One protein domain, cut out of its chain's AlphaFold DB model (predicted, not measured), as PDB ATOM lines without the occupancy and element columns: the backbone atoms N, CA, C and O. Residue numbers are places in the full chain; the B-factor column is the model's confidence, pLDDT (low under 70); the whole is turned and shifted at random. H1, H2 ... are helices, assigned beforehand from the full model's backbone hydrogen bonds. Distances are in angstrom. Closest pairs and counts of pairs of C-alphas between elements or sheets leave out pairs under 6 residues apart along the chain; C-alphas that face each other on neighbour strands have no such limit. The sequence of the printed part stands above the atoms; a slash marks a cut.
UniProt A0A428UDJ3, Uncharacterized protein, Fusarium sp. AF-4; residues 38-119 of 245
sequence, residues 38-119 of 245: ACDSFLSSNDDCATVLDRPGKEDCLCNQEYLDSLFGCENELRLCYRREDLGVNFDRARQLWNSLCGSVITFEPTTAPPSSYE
ATOM      1  N   ALA A  38     201.628 201.529 248.344       85.88
ATOM      2  CA  ALA A  38     202.809 202.267 247.906       85.88
ATOM      3  C   ALA A  38     202.519 203.097 246.649       85.88
ATOM      4  O   ALA A  38     202.979 204.234 246.566       85.88
ATOM      5  N   CYS A  39     201.714 202.589 245.710       83.88
ATOM      6  CA  CYS A  39     201.233 203.407 244.595       83.88
ATOM      7  C   CYS A  39     200.320 204.547 245.039       83.88
ATOM      8  O   CYS A  39     200.491 205.666 244.558       83.88
ATOM      9  N   ASP A  40     199.406 204.303 245.977       83.38
ATOM     10  CA  ASP A  40     198.544 205.349 246.534       83.38
ATOM     11  C   ASP A  40     199.387 206.445 247.205       83.38
ATOM     12  O   ASP A  40     199.165 207.638 246.984       83.38
ATOM     13  N   SER A  41     200.410 206.048 247.969       83.62
ATOM     14  CA  SER A  41     201.373 206.971 248.576       83.62
ATOM     15  C   SER A  41     202.169 207.746 247.524       83.62
ATOM     16  O   SER A  41     202.267 208.967 247.622       83.62
ATOM     17  N   PHE A  42     202.686 207.074 246.494       84.94
ATOM     18  CA  PHE A  42     203.455 207.703 245.422       84.94
ATOM     19  C   PHE A  42     202.633 208.745 244.652       84.94
ATOM     20  O   PHE A  42     203.109 209.859 244.421       84.94
ATOM     21  N   LEU A  43     201.392 208.406 244.289       81.75
ATOM     22  CA  LEU A  43     200.476 209.313 243.598       81.75
ATOM     23  C   LEU A  43     200.110 210.508 244.482       81.75
ATOM     24  O   LEU A  43     200.240 211.644 244.033       81.75
ATOM     25  N   SER A  44     199.755 210.271 245.749       82.00
ATOM     26  CA  SER A  44     199.442 211.346 246.699       82.00
ATOM     27  C   SER A  44     200.618 212.305 246.878       82.00
ATOM     28  O   SER A  44     200.441 213.513 246.762       82.00
ATOM     29  N   SER A  45     201.832 211.790 247.107       79.94
ATOM     30  CA  SER A  45     203.022 212.636 247.246       79.94
ATOM     31  C   SER A  45     203.316 213.419 245.968       79.94
ATOM     32  O   SER A  45     203.707 214.584 246.030       79.94
ATOM     33  N   ASN A  46     203.126 212.808 244.796       77.19
ATOM     34  CA  ASN A  46     203.326 213.503 243.532       77.19
ATOM     35  C   ASN A  46     202.303 214.632 243.326       77.19
ATOM     36  O   ASN A  46     202.703 215.719 242.911       77.19
ATOM     37  N   ASP A  47     201.030 214.403 243.643       78.50
ATOM     38  CA  ASP A  47     199.959 215.396 243.513       78.50
ATOM     39  C   ASP A  47     200.134 216.558 244.501       78.50
ATOM     40  O   ASP A  47     200.045 217.728 244.112       78.50
ATOM     41  N   ASP A  48     200.487 216.256 245.752       82.00
ATOM     42  CA  ASP A  48     200.776 217.266 246.773       82.00
ATOM     43  C   ASP A  48     201.936 218.174 246.327       82.00
ATOM     44  O   ASP A  48     201.837 219.408 246.347       82.00
ATOM     45  N   CYS A  49     203.017 217.574 245.819       83.50
ATOM     46  CA  CYS A  49     204.185 218.301 245.327       83.50
ATOM     47  C   CYS A  49     203.987 218.930 243.935       83.50
ATOM     48  O   CYS A  49     204.778 219.793 243.531       83.50
ATOM     49  N   ALA A  50     202.962 218.537 243.171       78.56
ATOM     50  CA  ALA A  50     202.709 219.073 241.834       78.56
ATOM     51  C   ALA A  50     202.423 220.577 241.888       78.56
ATOM     52  O   ALA A  50     202.943 221.330 241.059       78.56
ATOM     53  N   THR A  51     201.687 221.008 242.916       81.75
ATOM     54  CA  THR A  51     201.293 222.407 243.147       81.75
ATOM     55  C   THR A  51     202.452 223.325 243.552       81.75
ATOM     56  O   THR A  51     202.325 224.549 243.474       81.75
ATOM     57  N   VAL A  52     203.607 222.763 243.928       83.69
ATOM     58  CA  VAL A  52     204.813 223.523 244.269       83.69
ATOM     59  C   VAL A  52     205.567 223.889 242.990       83.69
ATOM     60  O   VAL A  52     206.120 223.030 242.295       83.69
ATOM     61  N   LEU A  53     205.544 225.174 242.634       81.31
ATOM     62  CA  LEU A  53     206.061 225.662 241.349       81.31
ATOM     63  C   LEU A  53     207.516 226.130 241.413       81.31
ATOM     64  O   LEU A  53     208.199 226.135 240.388       81.31
ATOM     65  N   ASP A  54     208.002 226.529 242.587       88.69
ATOM     66  CA  ASP A  54     209.396 226.910 242.755       88.69
ATOM     67  C   ASP A  54     210.282 225.681 242.971       88.69
ATOM     68  O   ASP A  54     209.901 224.688 243.592       88.69
ATOM     69  N   ARG A  55     211.492 225.749 242.416       83.56
ATOM     70  CA  ARG A  55     212.433 224.631 242.447       83.56
ATOM     71  C   ARG A  55     212.850 224.236 243.875       83.56
ATOM     72  O   ARG A  55     212.784 223.041 244.140       83.56
ATOM     73  N   PRO A  56     213.226 225.161 244.782       88.94
ATOM     74  CA  PRO A  56     213.586 224.795 246.153       88.94
ATOM     75  C   PRO A  56     212.451 224.084 246.896       88.94
ATOM     76  O   PRO A  56     212.673 223.024 247.465       88.94
ATOM     77  N   GLY A  57     211.220 224.597 246.816       87.06
ATOM     78  CA  GLY A  57     210.067 223.941 247.428       87.06
ATOM     79  C   GLY A  57     209.788 222.560 246.830       87.06
ATOM     80  O   GLY A  57     209.411 221.636 247.547       87.06
ATOM     81  N   LYS A  58     209.991 222.387 245.520       86.75
ATOM     82  CA  LYS A  58     209.814 221.093 244.849       86.75
ATOM     83  C   LYS A  58     210.911 220.090 245.224       86.75
ATOM     84  O   LYS A  58     210.616 218.905 245.364       86.75
ATOM     85  N   GLU A  59     212.143 220.555 245.428       90.81
ATOM     86  CA  GLU A  59     213.244 219.754 245.975       90.81
ATOM     87  C   GLU A  59     212.940 219.325 247.420       90.81
ATOM     88  O   GLU A  59     212.987 218.133 247.710       90.81
ATOM     89  N   ASP A  60     212.510 220.240 248.292       89.31
ATOM     90  CA  ASP A  60     212.126 219.914 249.676       89.31
ATOM     91  C   ASP A  60     210.978 218.885 249.744       89.31
ATOM     92  O   ASP A  60     210.942 218.035 250.635       89.31
ATOM     93  N   CYS A  61     210.053 218.933 248.782       88.69
ATOM     94  CA  CYS A  61     208.884 218.054 248.732       88.69
ATOM     95  C   CYS A  61     209.205 216.636 248.218       88.69
ATOM     96  O   CYS A  61     208.688 215.656 248.750       88.69
ATOM     97  N   LEU A  62     210.069 216.507 247.202       89.38
ATOM     98  CA  LEU A  62     210.325 215.237 246.501       89.38
ATOM     99  C   LEU A  62     211.660 214.569 246.875       89.38
ATOM    100  O   LEU A  62     211.826 213.363 246.685       89.38
ATOM    101  N   CYS A  63     212.638 215.320 247.384       93.12
ATOM    102  CA  CYS A  63     213.997 214.829 247.624       93.12
ATOM    103  C   CYS A  63     214.176 214.252 249.029       93.12
ATOM    104  O   CYS A  63     215.071 214.642 249.779       93.12
ATOM    105  N   ASN A  64     213.330 213.287 249.375       92.19
ATOM    106  CA  ASN A  64     213.380 212.554 250.634       92.19
ATOM    107  C   ASN A  64     213.266 211.038 250.391       92.19
ATOM    108  O   ASN A  64     212.865 210.593 249.315       92.19
ATOM    109  N   GLN A  65     213.671 210.246 251.389       92.31
ATOM    110  CA  GLN A  65     213.674 208.782 251.304       92.31
ATOM    111  C   GLN A  65     212.254 208.210 251.170       92.31
ATOM    112  O   GLN A  65     212.072 207.231 250.461       92.31
ATOM    113  N   GLU A  66     211.246 208.849 251.771       91.19
ATOM    114  CA  GLU A  66     209.849 208.395 251.729       91.19
ATOM    115  C   GLU A  66     209.263 208.440 250.309       91.19
ATOM    116  O   GLU A  66     208.638 207.477 249.870       91.19
ATOM    117  N   TYR A  67     209.537 209.503 249.545       90.12
ATOM    118  CA  TYR A  67     209.155 209.579 248.131       90.12
ATOM    119  C   TYR A  67     209.851 208.501 247.287       90.12
ATOM    120  O   TYR A  67     209.261 207.922 246.375       90.12
ATOM    121  N   LEU A  68     211.123 208.222 247.577       90.75
ATOM    122  CA  LEU A  68     211.856 207.179 246.870       90.75
ATOM    123  C   LEU A  68     211.303 205.786 247.206       90.75
ATOM    124  O   LEU A  68     211.110 204.968 246.309       90.75
ATOM    125  N   ASP A  69     211.000 205.535 248.478       91.50
ATOM    126  CA  ASP A  69     210.407 204.283 248.942       91.50
ATOM    127  C   ASP A  69     209.028 204.053 248.316       91.50
ATOM    128  O   ASP A  69     208.741 202.934 247.889       91.50
ATOM    129  N   SER A  70     208.195 205.092 248.188       90.25
ATOM    130  CA  SER A  70     206.888 204.975 247.531       90.25
ATOM    131  C   SER A  70     207.016 204.724 246.026       90.25
ATOM    132  O   SER A  70     206.300 203.878 245.492       90.25
ATOM    133  N   LEU A  71     207.984 205.349 245.343       88.44
ATOM    134  CA  LEU A  71     208.273 205.089 243.927       88.44
ATOM    135  C   LEU A  71     208.673 203.623 243.676       88.44
ATOM    136  O   LEU A  71     208.108 202.966 242.800       88.44
ATOM    137  N   PHE A  72     209.648 203.103 244.430       89.31
ATOM    138  CA  PHE A  72     210.106 201.714 244.288       89.31
ATOM    139  C   PHE A  72     209.069 200.709 244.796       89.31
ATOM    140  O   PHE A  72     208.896 199.642 244.206       89.31
ATOM    141  N   GLY A  73     208.361 201.052 245.871       88.94
ATOM    142  CA  GLY A  73     207.262 200.255 246.399       88.94
ATOM    143  C   GLY A  73     206.144 200.105 245.375       88.94
ATOM    144  O   GLY A  73     205.711 198.984 245.123       88.94
ATOM    145  N   CYS A  74     205.745 201.196 244.716       86.31
ATOM    146  CA  CYS A  74     204.719 201.155 243.681       86.31
ATOM    147  C   CYS A  74     205.148 200.303 242.480       86.31
ATOM    148  O   CYS A  74     204.381 199.459 242.020       86.31
ATOM    149  N   GLU A  75     206.387 200.450 241.997       86.31
ATOM    150  CA  GLU A  75     206.904 199.576 240.935       86.31
ATOM    151  C   GLU A  75     206.797 198.101 241.334       86.31
ATOM    152  O   GLU A  75     206.344 197.272 240.545       86.31
ATOM    153  N   ASN A  76     207.194 197.767 242.563       87.62
ATOM    154  CA  ASN A  76     207.152 196.398 243.053       87.62
ATOM    155  C   ASN A  76     205.717 195.865 243.172       87.62
ATOM    156  O   ASN A  76     205.451 194.739 242.753       87.62
ATOM    157  N   GLU A  77     204.790 196.671 243.692       85.38
ATOM    158  CA  GLU A  77     203.368 196.328 243.766       85.38
ATOM    159  C   GLU A  77     202.793 196.054 242.376       85.38
ATOM    160  O   GLU A  77     202.169 195.015 242.179       85.38
ATOM    161  N   LEU A  78     203.059 196.912 241.383       84.88
ATOM    162  CA  LEU A  78     202.555 196.706 240.023       84.88
ATOM    163  C   LEU A  78     203.222 195.513 239.327       84.88
ATOM    164  O   LEU A  78     202.549 194.760 238.623       84.88
ATOM    165  N   ARG A  79     204.523 195.290 239.548       85.56
ATOM    166  CA  ARG A  79     205.238 194.109 239.038       85.56
ATOM    167  C   ARG A  79     204.656 192.814 239.585       85.56
ATOM    168  O   ARG A  79     204.467 191.877 238.817       85.56
ATOM    169  N   LEU A  80     204.354 192.762 240.881       87.12
ATOM    170  CA  LEU A  80     203.697 191.616 241.510       87.12
ATOM    171  C   LEU A  80     202.248 191.471 241.046       87.12
ATOM    172  O   LEU A  80     201.811 190.368 240.733       87.12
ATOM    173  N   CYS A  81     201.530 192.590 240.951       84.94
ATOM    174  CA  CYS A  81     200.139 192.634 240.540       84.94
ATOM    175  C   CYS A  81     199.958 192.096 239.121       84.94
ATOM    176  O   CYS A  81     199.174 191.180 238.900       84.94
ATOM    177  N   TYR A  82     200.710 192.615 238.157       82.94
ATOM    178  CA  TYR A  82     200.587 192.210 236.759       82.94
ATOM    179  C   TYR A  82     201.490 191.041 236.379       82.94
ATOM    180  O   TYR A  82     201.333 190.502 235.286       82.94
ATOM    181  N   ARG A  83     202.417 190.642 237.259       83.81
ATOM    182  CA  ARG A  83     203.404 189.577 237.025       83.81
ATOM    183  C   ARG A  83     204.171 189.792 235.709       83.81
ATOM    184  O   ARG A  83     204.365 188.855 234.932       83.81
ATOM    185  N   ARG A  84     204.593 191.041 235.460       78.06
ATOM    186  CA  ARG A  84     205.288 191.498 234.240       78.06
ATOM    187  C   ARG A  84     206.485 192.405 234.533       78.06
ATOM    188  O   ARG A  84     206.513 193.108 235.546       78.06
ATOM    189  N   GLU A  85     207.499 192.363 233.664       71.81
ATOM    190  CA  GLU A  85     208.736 193.160 233.791       71.81
ATOM    191  C   GLU A  85     208.699 194.468 232.986       71.81
ATOM    192  O   GLU A  85     209.407 195.419 233.314       71.81
ATOM    193  N   ASP A  86     207.857 194.546 231.957       67.75
ATOM    194  CA  ASP A  86     207.796 195.656 230.997       67.75
ATOM    195  C   ASP A  86     207.231 196.966 231.572       67.75
ATOM    196  O   ASP A  86     207.454 198.041 231.010       67.75
ATOM    197  N   LEU A  87     206.599 196.912 232.746       65.31
ATOM    198  CA  LEU A  87     206.204 198.091 233.524       65.31
ATOM    199  C   LEU A  87     207.402 198.976 233.912       65.31
ATOM    200  O   LEU A  87     207.233 200.177 234.138       65.31
ATOM    201  N   GLY A  88     208.614 198.408 233.959       60.56
ATOM    202  CA  GLY A  88     209.831 199.083 234.418       60.56
ATOM    203  C   GLY A  88     210.214 200.333 233.620       60.56
ATOM    204  O   GLY A  88     210.799 201.252 234.186       60.56
ATOM    205  N   VAL A  89     209.821 200.447 232.343       60.00
ATOM    206  CA  VAL A  89     210.229 201.573 231.473       60.00
ATOM    207  C   VAL A  89     209.757 202.934 232.013       60.00
ATOM    208  O   VAL A  89     210.486 203.926 231.937       60.00
ATOM    209  N   ASN A  90     208.559 202.995 232.600       70.62
ATOM    210  CA  ASN A  90     208.025 204.235 233.174       70.62
ATOM    211  C   ASN A  90     208.679 204.572 234.521       70.62
ATOM    212  O   ASN A  90     208.991 205.736 234.790       70.62
ATOM    213  N   PHE A  91     208.950 203.557 235.341       81.19
ATOM    214  CA  PHE A  91     209.611 203.729 236.634       81.19
ATOM    215  C   PHE A  91     211.096 204.081 236.486       81.19
ATOM    216  O   PHE A  91     211.602 204.914 237.237       81.19
ATOM    217  N   ASP A  92     211.779 203.567 235.461       81.44
ATOM    218  CA  ASP A  92     213.143 203.970 235.108       81.44
ATOM    219  C   ASP A  92     213.225 205.458 234.784       81.44
ATOM    220  O   ASP A  92     214.120 206.161 235.265       81.44
ATOM    221  N   ARG A  93     212.264 205.973 234.011       81.81
ATOM    222  CA  ARG A  93     212.185 207.406 233.719       81.81
ATOM    223  C   ARG A  93     211.905 208.223 234.980       81.81
ATOM    224  O   ARG A  93     212.548 209.253 235.181       81.81
ATOM    225  N   ALA A  94     210.985 207.774 235.834       83.38
ATOM    226  CA  ALA A  94     210.690 208.438 237.102       83.38
ATOM    227  C   ALA A  94     211.933 208.514 238.009       83.38
ATOM    228  O   ALA A  94     212.259 209.588 238.514       83.38
ATOM    229  N   ARG A  95     212.699 207.419 238.121       87.00
ATOM    230  CA  ARG A  95     213.988 207.381 238.835       87.00
ATOM    231  C   ARG A  95     215.012 208.346 238.253       87.00
ATOM    232  O   ARG A  95     215.687 209.044 239.004       87.00
ATOM    233  N   GLN A  96     215.139 208.402 236.926       86.38
ATOM    234  CA  GLN A  96     216.063 209.329 236.264       86.38
ATOM    235  C   GLN A  96     215.704 210.788 236.560       86.38
ATOM    236  O   GLN A  96     216.591 211.590 236.849       86.38
ATOM    237  N   LEU A  97     214.413 211.129 236.530       86.12
ATOM    238  CA  LEU A  97     213.928 212.470 236.854       86.12
ATOM    239  C   LEU A  97     214.155 212.816 238.325       86.12
ATOM    240  O   LEU A  97     214.658 213.901 238.616       86.12
ATOM    241  N   TRP A  98     213.848 211.890 239.234       90.38
ATOM    242  CA  TRP A  98     214.125 212.068 240.656       90.38
ATOM    243  C   TRP A  98     215.620 212.277 240.901       90.38
ATOM    244  O   TRP A  98     216.002 213.261 241.521       90.38
ATOM    245  N   ASN A  99     216.489 211.441 240.330       90.75
ATOM    246  CA  ASN A  99     217.936 211.585 240.480       90.75
ATOM    247  C   ASN A  99     218.457 212.904 239.878       90.75
ATOM    248  O   ASN A  99     219.349 213.533 240.440       90.75
ATOM    249  N   SER A 100     217.883 213.365 238.761       89.81
ATOM    250  CA  SER A 100     218.236 214.659 238.164       89.81
ATOM    251  C   SER A 100     217.819 215.855 239.023       89.81
ATOM    252  O   SER A 100     218.480 216.892 238.957       89.81
ATOM    253  N   LEU A 101     216.716 215.751 239.764       89.00
ATOM    254  CA  LEU A 101     216.239 216.798 240.668       89.00
ATOM    255  C   LEU A 101     217.001 216.762 241.998       89.00
ATOM    256  O   LEU A 101     217.461 217.789 242.485       89.00
ATOM    257  N   CYS A 102     217.152 215.564 242.554       92.56
ATOM    258  CA  CYS A 102     217.506 215.339 243.946       92.56
ATOM    259  C   CYS A 102     218.970 214.952 244.164       92.56
ATOM    260  O   CYS A 102     219.514 215.206 245.236       92.56
ATOM    261  N   GLY A 103     219.647 214.390 243.159       90.12
ATOM    262  CA  GLY A 103     220.971 213.784 243.324       90.12
ATOM    263  C   GLY A 103     222.058 214.740 243.829       90.12
ATOM    264  O   GLY A 103     222.997 214.301 244.483       90.12
ATOM    265  N   SER A 104     221.931 216.048 243.574       90.12
ATOM    266  CA  SER A 104     222.866 217.063 244.082       90.12
ATOM    267  C   SER A 104     222.462 217.704 245.414       90.12
ATOM    268  O   SER A 104     223.246 218.483 245.951       90.12
ATOM    269  N   VAL A 105     221.247 217.449 245.911       91.06
ATOM    270  CA  VAL A 105     220.680 218.125 247.098       91.06
ATOM    271  C   VAL A 105     220.416 217.179 248.267       91.06
ATOM    272  O   VAL A 105     220.419 217.622 249.415       91.06
ATOM    273  N   ILE A 106     220.237 215.879 248.014       92.12
ATOM    274  CA  ILE A 106     220.092 214.891 249.084       92.12
ATOM    275  C   ILE A 106     221.383 214.778 249.898       92.12
ATOM    276  O   ILE A 106     222.495 214.818 249.374       92.12
ATOM    277  N   THR A 107     221.225 214.616 251.209       90.19
ATOM    278  CA  THR A 107     222.337 214.397 252.151       90.19
ATOM    279  C   THR A 107     222.364 212.974 252.709       90.19
ATOM    280  O   THR A 107     223.273 212.623 253.460       90.19
ATOM    281  N   PHE A 108     221.376 212.157 252.339       88.62
ATOM    282  CA  PHE A 108     221.282 210.745 252.681       88.62
ATOM    283  C   PHE A 108     221.749 209.876 251.510       88.62
ATOM    284  O   PHE A 108     221.724 210.303 250.355       88.62
ATOM    285  N   GLU A 109     222.168 208.649 251.815       88.31
ATOM    286  CA  GLU A 109     222.421 207.622 250.810       88.31
ATOM    287  C   GLU A 109     221.097 206.914 250.489       88.31
ATOM    288  O   GLU A 109     220.505 206.331 251.401       88.31
ATOM    289  N   PRO A 110     220.600 206.981 249.240       86.56
ATOM    290  CA  PRO A 110     219.353 206.333 248.860       86.56
ATOM    291  C   PRO A 110     219.387 204.828 249.119       86.56
ATOM    292  O   PRO A 110     220.237 204.120 248.578       86.56
ATOM    293  N   THR A 111     218.434 204.324 249.898       85.38
ATOM    294  CA  THR A 111     218.224 202.879 250.061       85.38
ATOM    295  C   THR A 111     217.003 202.432 249.277       85.38
ATOM    296  O   THR A 111     216.016 203.153 249.222       85.38
ATOM    297  N   THR A 112     217.042 201.247 248.675       77.94
ATOM    298  CA  THR A 112     215.885 200.685 247.964       77.94
ATOM    299  C   THR A 112     215.768 199.207 248.278       77.94
ATOM    300  O   THR A 112     216.768 198.483 248.235       77.94
ATOM    301  N   ALA A 113     214.557 198.741 248.575       78.12
ATOM    302  CA  ALA A 113     214.314 197.315 248.720       78.12
ATOM    303  C   ALA A 113     214.566 196.599 247.378       78.12
ATOM    304  O   ALA A 113     214.227 197.143 246.322       78.12
ATOM    305  N   PRO A 114     215.160 195.393 247.383       77.62
ATOM    306  CA  PRO A 114     215.242 194.592 246.171       77.62
ATOM    307  C   PRO A 114     213.823 194.234 245.695       77.62
ATOM    308  O   PRO A 114     212.943 194.013 246.532       77.62
ATOM    309  N   PRO A 115     213.593 194.146 244.374       78.31
ATOM    310  CA  PRO A 115     212.289 193.772 243.851       78.31
ATOM    311  C   PRO A 115     211.927 192.346 244.272       78.31
ATOM    312  O   PRO A 115     212.777 191.449 244.302       78.31
ATOM    313  N   SER A 116     210.649 192.134 244.564       82.44
ATOM    314  CA  SER A 116     210.094 190.817 244.847       82.44
ATOM    315  C   SER A 116     210.119 189.943 243.590       82.44
ATOM    316  O   SER A 116     209.861 190.408 242.478       82.44
ATOM    317  N   SER A 117     210.401 188.650 243.760       82.88
ATOM    318  CA  SER A 117     210.285 187.671 242.679       82.88
ATOM    319  C   SER A 117     208.836 187.240 242.478       82.88
ATOM    320  O   SER A 117     208.128 187.001 243.456       82.88
ATOM    321  N   TYR A 118     208.440 187.030 241.229       83.25
ATOM    322  CA  TYR A 118     207.174 186.411 240.850       83.25
ATOM    323  C   TYR A 118     207.408 185.447 239.687       83.25
ATOM    324  O   TYR A 118     208.380 185.566 238.944       83.25
ATOM    325  N   GLU A 119     206.507 184.487 239.521       84.00
ATOM    326  CA  GLU A 119     206.428 183.724 238.278       84.00
ATOM    327  C   GLU A 119     205.711 184.598 237.231       84.00
ATOM    328  O   GLU A 119     204.657 185.138 237.561       84.00
TER     329      GLU A 119
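Overview. This is residues 38 to 119 of the 245 residues of an uncharacterized protein of Fusarium sp. AF-4 (UniProt A0A428UDJ3). Two antiparallel helices, H3 and H4, form a long helical hairpin; H1 packs on H3 at a slant, and the short H2 packs on H1 and on the last turns of H4. After H4, residues 103 to 119 run back as a long tail without a named element along the length of the domain. The printed part has 82 residues with four named helices, in the order H1, H2, H3, H4, and no named strand; its class is all helix. It is compact by its radius of gyration of the C-alphas, 13.2 A, yet elongated in outline, with spans of 43 by 25 by 18 A.

Along the chain. H1 covers residues 38 to 50 and is 17.9 A long, beginning at C-alpha 38 (202.809, 202.267, 247.906). H2 covers residues 55 to 62. H3, the longest helix, covers residues 65 to 82 and measures 25.6 A. H4 covers residues 88 to 102, measures 20.3 A and ends at C-alpha 102 (217.506, 215.339, 243.946).

Arrangement. H1 and H2 form a helical hairpin at a shallow tilt of 16 degrees; they touch through residues 45 to 50 of H1, with the C-alphas of Cys 49 and Cys 61 closest at 5.8 A. H1 touches H3 at a steep tilt of 47 degrees, opposite ways, the closest C-alphas being those of Cys 39 and Cys 74, 4.2 A apart. H3 and H4 form a helical hairpin at a shallow tilt of 4 degrees; residues 71 to 75 of H3 touch H4, and the C-alphas of Glu 75 and Phe 91 are closest at 6.6 A. H4 touches H2 with residues 98 to 102 alone, at a steep tilt of 50 degrees, opposite ways; the closest C-alphas are those of Glu 59 and Cys 102, 6.5 A apart. H1 and H4 are apart, and H2 and H3 meet only through their link. In H1, H2, H3 and H4 every O i to N i+4 pair is within hydrogen-bond range.

Size, cuts and confidence. The C-alphas farthest apart are those of Asp 54 and Glu 119, at 43.5 A. The printed part has no cut, and the links H1 to H2, H2 to H3 and H3 to H4 are tight. Mean pLDDT of the printed part is 84.4; residues 86 to 89 are under 70.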